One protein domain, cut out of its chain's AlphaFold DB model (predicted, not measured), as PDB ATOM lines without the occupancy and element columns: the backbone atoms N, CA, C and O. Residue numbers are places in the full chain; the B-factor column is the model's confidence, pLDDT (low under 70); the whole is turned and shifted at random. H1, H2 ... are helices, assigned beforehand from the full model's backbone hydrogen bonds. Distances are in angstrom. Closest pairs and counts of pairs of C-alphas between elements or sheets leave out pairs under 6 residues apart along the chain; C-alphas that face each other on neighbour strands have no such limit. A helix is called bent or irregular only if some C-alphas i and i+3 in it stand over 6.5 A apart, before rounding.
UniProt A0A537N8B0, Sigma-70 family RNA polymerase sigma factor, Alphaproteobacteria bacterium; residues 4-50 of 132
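Overview. This is residues 4 to 50 of the 132 residues of the protein "Sigma-70 family RNA polymerase sigma factor" of Alphaproteobacteria bacterium (UniProt A0A537N8B0). A long straight helix, H2, makes the length of the domain, and a shorter, irregular helix, H1, slants away from its middle at a steep tilt. A long link, residues 17 to 28, folds back from the far end of H1 to the beginning of H2, and residues 45 to 50 stick out at the other end. The printed part has 47 residues with two named helices, H1 then H2, and no named strand; its class is all helix. It is only just loose, close to compact, with a radius of gyration of the C-alphas of 11.6 A, and elongated, spanning 37 by 22 by 12 A.

Arrangement. H1, residues 4 to 16, and H2, residues 29 to 49, touch, with 10 pairs of C-alphas within 8 A. The closest C-alphas are those of Val 7 and Ala 37, 5.8 A apart. H2 touches H1 with residues 36 to 44 alone. The two helices run opposite ways at a steep tilt of 68 degrees, only just short of about perpendicular. Every O i to N i+4 pair of H2 is within hydrogen-bond range, against 7 of 9 in H1.

Along the chain. H1 begins with C-alpha 4 at (-22.263, -16.652, 18.006) and measures 16.6 A from first to last C-alpha. It is irregular: C-alphas 11 and 14 are 8.6 A apart. H2 runs 29.9 A, from C-alpha 29 at (-21.263, -31.383, 9.885) to C-alpha 49 at (-11.424, -3.641, 15.053).

Size, cuts and confidence. The two C-alphas farthest apart, those of Ala 25 and Gln 50, are 37.7 A apart. The printed part has no cut. The link from H1 to H2, 12 residues, is long. Residues 12 to 17, 25 to 31 and 45 to 50 stand free. The mean pLDDT of the printed part is 88.8, and residues 49 to 50 are under 70.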
ATOM      1  N   ALA A   4     -21.429 -15.460  18.147       87.44
ATOM      2  CA  ALA A   4     -22.263 -16.652  18.006       87.44
ATOM      3  C   ALA A   4     -23.570 -16.319  17.270       87.44
ATOM      4  O   ALA A   4     -23.994 -17.050  16.372       87.44
ATOM      5  N   GLN A   5     -24.164 -15.171  17.591       88.69
ATOM      6  CA  GLN A   5     -25.350 -14.669  16.916       88.69
ATOM      7  C   GLN A   5     -25.072 -14.335  15.439       88.69
ATOM      8  O   GLN A   5     -25.893 -14.668  14.586       88.69
ATOM      9  N   ASP A   6     -23.909 -13.756  15.108       86.62
ATOM     10  CA  ASP A   6     -23.509 -13.468  13.715       86.62
ATOM     11  C   ASP A   6     -23.372 -14.761  12.882       86.62
ATOM     12  O   ASP A   6     -23.831 -14.818  11.741       86.62
ATOM     13  N   VAL A   7     -22.837 -15.840  13.476       89.31
ATOM     14  CA  VAL A   7     -22.793 -17.174  12.844       89.31
ATOM     15  C   VAL A   7     -24.197 -17.691  12.550       89.31
ATOM     16  O   VAL A   7     -24.468 -18.125  11.431       89.31
ATOM     17  N   PHE A   8     -25.094 -17.638  13.536       91.62
ATOM     18  CA  PHE A   8     -26.466 -18.115  13.377       91.62
ATOM     19  C   PHE A   8     -27.209 -17.353  12.273       91.62
ATOM     20  O   PHE A   8     -27.807 -17.965  11.386       91.62
ATOM     21  N   VAL A   9     -27.115 -16.020  12.284       90.62
ATOM     22  CA  VAL A   9     -27.706 -15.162  11.249       90.62
ATOM     23  C   VAL A   9     -27.150 -15.542   9.879       90.62
ATOM     24  O   VAL A   9     -27.922 -15.817   8.965       90.62
ATOM     25  N   ARG A  10     -25.826 -15.670   9.738       88.06
ATOM     26  CA  ARG A  10     -25.187 -16.053   8.471       88.06
ATOM     27  C   ARG A  10     -25.666 -17.406   7.936       88.06
ATOM     28  O   ARG A  10     -25.786 -17.561   6.722       88.06
ATOM     29  N   LEU A  11     -25.963 -18.369   8.810       91.75
ATOM     30  CA  LEU A  11     -26.517 -19.668   8.417       91.75
ATOM     31  C   LEU A  11     -27.972 -19.571   7.931       91.75
ATOM     32  O   LEU A  11     -28.340 -20.284   6.997       91.75
ATOM     33  N   CYS A  12     -28.780 -18.697   8.535       93.38
ATOM     34  CA  CYS A  12     -30.221 -18.608   8.271       93.38
ATOM     35  C   CYS A  12     -30.600 -17.580   7.195       93.38
ATOM     36  O   CYS A  12     -31.654 -17.692   6.571       93.38
ATOM     37  N   THR A  13     -29.748 -16.581   6.958       90.81
ATOM     38  CA  THR A  13     -29.973 -15.557   5.927       90.81
ATOM     39  C   THR A  13     -30.099 -16.153   4.528       90.81
ATOM     40  O   THR A  13     -29.567 -17.225   4.227       90.81
ATOM     41  N   ASN A  14     -30.783 -15.415   3.653       90.75
ATOM     42  CA  ASN A  14     -30.965 -15.755   2.244       90.75
ATOM     43  C   ASN A  14     -31.549 -17.163   2.057       90.75
ATOM     44  O   ASN A  14     -30.997 -17.963   1.304       90.75
ATOM     45  N   ASP A  15     -32.633 -17.472   2.774       92.19
ATOM     46  CA  ASP A  15     -33.334 -18.760   2.693       92.19
ATOM     47  C   ASP A  15     -32.395 -19.968   2.901       92.19
ATOM     48  O   ASP A  15     -32.330 -20.909   2.100       92.19
ATOM     49  N   PHE A  16     -31.592 -19.901   3.970       93.00
ATOM     50  CA  PHE A  16     -30.652 -20.950   4.374       93.00
ATOM     51  C   PHE A  16     -29.665 -21.371   3.267       93.00
ATOM     52  O   PHE A  16     -29.160 -22.497   3.265       93.00
ATOM     53  N   ARG A  17     -29.362 -20.479   2.306       92.31
ATOM     54  CA  ARG A  17     -28.524 -20.790   1.132       92.31
ATOM     55  C   ARG A  17     -27.181 -21.401   1.513       92.31
ATOM     56  O   ARG A  17     -26.727 -22.312   0.833       92.31
ATOM     57  N   LEU A  18     -26.553 -20.922   2.589       89.56
ATOM     58  CA  LEU A  18     -25.264 -21.443   3.048       89.56
ATOM     59  C   LEU A  18     -25.384 -22.881   3.568       89.56
ATOM     60  O   LEU A  18     -24.566 -23.722   3.209       89.56
ATOM     61  N   LEU A  19     -26.418 -23.190   4.351       92.56
ATOM     62  CA  LEU A  19     -26.672 -24.556   4.823       92.56
ATOM     63  C   LEU A  19     -26.940 -25.521   3.665       92.56
ATOM     64  O   LEU A  19     -26.453 -26.645   3.690       92.56
ATOM     65  N   LYS A  20     -27.618 -25.060   2.608       92.44
ATOM     66  CA  LYS A  20     -27.851 -25.844   1.381       92.44
ATOM     67  C   LYS A  20     -26.558 -26.191   0.620       92.44
ATOM     68  O   LYS A  20     -26.596 -27.043  -0.257       92.44
ATOM     69  N   THR A  21     -25.421 -25.560   0.940       92.31
ATOM     70  CA  THR A  21     -24.106 -25.903   0.357       92.31
ATOM     71  C   THR A  21     -23.346 -26.981   1.130       92.31
ATOM     72  O   THR A  21     -22.258 -27.375   0.700       92.31
ATOM     73  N   TYR A  22     -23.871 -27.437   2.272       93.75
ATOM     74  CA  TYR A  22     -23.258 -28.522   3.026       93.75
ATOM     75  C   TYR A  22     -23.251 -29.811   2.198       93.75
ATOM     76  O   TYR A  22     -24.273 -30.221   1.654       93.75
ATOM     77  N   ASP A  23     -22.086 -30.449   2.143       92.62
ATOM     78  CA  ASP A  23     -21.875 -31.710   1.448       92.62
ATOM     79  C   ASP A  23     -21.228 -32.721   2.413       92.62
ATOM     80  O   ASP A  23     -20.058 -32.544   2.790       92.62
ATOM     81  N   PRO A  24     -21.955 -33.779   2.822       93.69
ATOM     82  CA  PRO A  24     -21.442 -34.783   3.747       93.69
ATOM     83  C   PRO A  24     -20.285 -35.609   3.173       93.69
ATOM     84  O   PRO A  24     -19.514 -36.169   3.950       93.69
ATOM     85  N   ALA A  25     -20.105 -35.657   1.847       95.94
ATOM     86  CA  ALA A  25     -18.975 -36.347   1.227       95.94
ATOM     87  C   ALA A  25     -17.644 -35.599   1.423       95.94
ATOM     88  O   ALA A  25     -16.574 -36.195   1.309       95.94
ATOM     89  N   ARG A  26     -17.690 -34.294   1.730       89.81
ATOM     90  CA  ARG A  26     -16.498 -33.445   1.892       89.81
ATOM     91  C   ARG A  26     -16.042 -33.320   3.342       89.81
ATOM     92  O   ARG A  26     -14.841 -33.210   3.581       89.81
ATOM     93  N   ALA A  27     -16.976 -33.285   4.296       92.69
ATOM     94  CA  ALA A  27     -16.679 -33.204   5.725       92.69
ATOM     95  C   ALA A  27     -17.899 -33.541   6.601       92.69
ATOM     96  O   ALA A  27     -19.053 -33.341   6.218       92.69
ATOM     97  N   GLY A  28     -17.635 -33.955   7.844       96.00
ATOM     98  CA  GLY A  28     -18.665 -34.033   8.879       96.00
ATOM     99  C   GLY A  28     -19.249 -32.655   9.215       96.00
ATOM    100  O   GLY A  28     -18.549 -31.639   9.149       96.00
ATOM    101  N   LEU A  29     -20.525 -32.621   9.606       93.69
ATOM    102  CA  LEU A  29     -21.263 -31.383   9.885       93.69
ATOM    103  C   LEU A  29     -20.555 -30.491  10.914       93.69
ATOM    104  O   LEU A  29     -20.408 -29.294  10.685       93.69
ATOM    105  N   SER A  30     -20.056 -31.066  12.012       95.12
ATOM    106  CA  SER A  30     -19.341 -30.319  13.057       95.12
ATOM    107  C   SER A  30     -18.080 -29.637  12.524       95.12
ATOM    108  O   SER A  30     -17.813 -28.485  12.856       95.12
ATOM    109  N   THR A  31     -17.329 -30.317  11.653       92.81
ATOM    110  CA  THR A  31     -16.127 -29.762  11.018       92.81
ATOM    111  C   THR A  31     -16.487 -28.613  10.084       92.81
ATOM    112  O   THR A  31     -15.861 -27.556  10.131       92.81
ATOM    113  N   TRP A  32     -17.524 -28.788   9.265       95.25
ATOM    114  CA  TRP A  32     -18.003 -27.741   8.365       95.25
ATOM    115  C   TRP A  32     -18.513 -26.514   9.139       95.25
ATOM    116  O   TRP A  32     -18.118 -25.386   8.837       95.25
ATOM    117  N   LEU A  33     -19.300 -26.723  10.199       93.75
ATOM    118  CA  LEU A  33     -19.774 -25.652  11.079       93.75
ATOM    119  C   LEU A  33     -18.623 -24.928  11.780       93.75
ATOM    120  O   LEU A  33     -18.648 -23.702  11.857       93.75
ATOM    121  N   ALA A  34     -17.594 -25.644  12.239       92.88
ATOM    122  CA  ALA A  34     -16.417 -25.030  12.848       92.88
ATOM    123  C   ALA A  34     -15.676 -24.105  11.866       92.88
ATOM    124  O   ALA A  34     -15.227 -23.025  12.254       92.88
ATOM    125  N   VAL A  35     -15.592 -24.484  10.584       92.44
ATOM    126  CA  VAL A  35     -15.011 -23.631   9.534       92.44
ATOM    127  C   VAL A  35     -15.849 -22.368   9.331       92.44
ATOM    128  O   VAL A  35     -15.298 -21.266   9.354       92.44
ATOM    129  N   VAL A  36     -17.172 -22.505   9.194       90.25
ATOM    130  CA  VAL A  36     -18.086 -21.357   9.045       90.25
ATOM    131  C   VAL A  36     -17.995 -20.426  10.259       90.25
ATOM    132  O   VAL A  36     -17.859 -19.211  10.093       90.25
ATOM    133  N   ALA A  37     -18.004 -20.991  11.468       91.81
ATOM    134  CA  ALA A  37     -17.910 -20.248  12.718       91.81
ATOM    135  C   ALA A  37     -16.586 -19.488  12.837       91.81
ATOM    136  O   ALA A  37     -16.580 -18.310  13.192       91.81
ATOM    137  N   ARG A  38     -15.464 -20.121  12.472       89.25
ATOM    138  CA  ARG A  38     -14.148 -19.474  12.457       89.25
ATOM    139  C   ARG A  38     -14.122 -18.284  11.504       89.25
ATOM    140  O   ARG A  38     -13.654 -17.217  11.890       89.25
ATOM    141  N   SER A  39     -14.624 -18.451  10.282       85.81
ATOM    142  CA  SER A  39     -14.680 -17.365   9.299       85.81
ATOM    143  C   SER A  39     -15.539 -16.200   9.789       85.81
ATOM    144  O   SER A  39     -15.084 -15.061   9.770       85.81
ATOM    145  N   ALA A  40     -16.738 -16.475  10.305       85.88
ATOM    146  CA  ALA A  40     -17.614 -15.442  10.851       85.88
ATOM    147  C   ALA A  40     -17.013 -14.736  12.078       85.88
ATOM    148  O   ALA A  40     -17.086 -13.516  12.167       85.88
ATOM    149  N   ALA A  41     -16.350 -15.461  12.983       86.50
ATOM    150  CA  ALA A  41     -15.676 -14.863  14.136       86.50
ATOM    151  C   ALA A  41     -14.520 -13.938  13.719       86.50
ATOM    152  O   ALA A  41     -14.347 -12.864  14.296       86.50
ATOM    153  N   VAL A  42     -13.754 -14.315  12.689       86.31
ATOM    154  CA  VAL A  42     -12.716 -13.451  12.104       86.31
ATOM    155  C   VAL A  42     -13.339 -12.203  11.478       86.31
ATOM    156  O   VAL A  42     -12.854 -11.098  11.720       86.31
ATOM    157  N   ASP A  43     -14.420 -12.357  10.715       82.00
ATOM    158  CA  ASP A  43     -15.133 -11.234  10.100       82.00
ATOM    159  C   ASP A  43     -15.719 -10.292  11.164       82.00
ATOM    160  O   ASP A  43     -15.630  -9.071  11.035       82.00
ATOM    161  N   PHE A  44     -16.268 -10.848  12.246       84.56
ATOM    162  CA  PHE A  44     -16.765 -10.106  13.401       84.56
ATOM    163  C   PHE A  44     -15.642  -9.331  14.101       84.56
ATOM    164  O   PHE A  44     -15.781  -8.138  14.365       84.56
ATOM    165  N   ALA A  45     -14.497  -9.972  14.350       83.00
ATOM    166  CA  ALA A  45     -13.339  -9.325  14.960       83.00
ATOM    167  C   ALA A  45     -12.772  -8.201  14.077       83.00
ATOM    168  O   ALA A  45     -12.397  -7.153  14.596       83.00
ATOM    169  N   ARG A  46     -12.750  -8.379  12.748       79.44
ATOM    170  CA  ARG A  46     -12.349  -7.329  11.796       79.44
ATOM    171  C   ARG A  46     -13.302  -6.137  11.828       79.44
ATOM    172  O   ARG A  46     -12.827  -5.017  11.981       79.44
ATOM    173  N   ARG A  47     -14.618  -6.382  11.764       74.50
ATOM    174  CA  ARG A  47     -15.656  -5.341  11.880       74.50
ATOM    175  C   ARG A  47     -15.554  -4.585  13.202       74.50
ATOM    176  O   ARG A  47     -15.662  -3.372  13.222       74.50
ATOM    177  N   ARG A  48     -15.282  -5.285  14.305       74.56
ATOM    178  CA  ARG A  48     -15.105  -4.662  15.625       74.56
ATOM    179  C   ARG A  48     -13.790  -3.887  15.758       74.56
ATOM    180  O   ARG A  48     -13.737  -2.911  16.496       74.56
ATOM    181  N   ARG A  49     -12.725  -4.329  15.080       68.62
ATOM    182  CA  ARG A  49     -11.424  -3.641  15.053       68.62
ATOM    183  C   ARG A  49     -11.472  -2.354  14.232       68.62
ATOM    184  O   ARG A  49     -10.695  -1.447  14.504       68.62
ATOM    185  N   GLN A  50     -12.386  -2.264  13.270       65.00
ATOM    186  CA  GLN A  50     -12.806  -0.994  12.688       65.00
ATOM    187  C   GLN A  50     -13.628  -0.243  13.742       65.00
ATOM    188  O   GLN A  50     -14.856  -0.241  13.713       65.00
TER     189      GLN A  50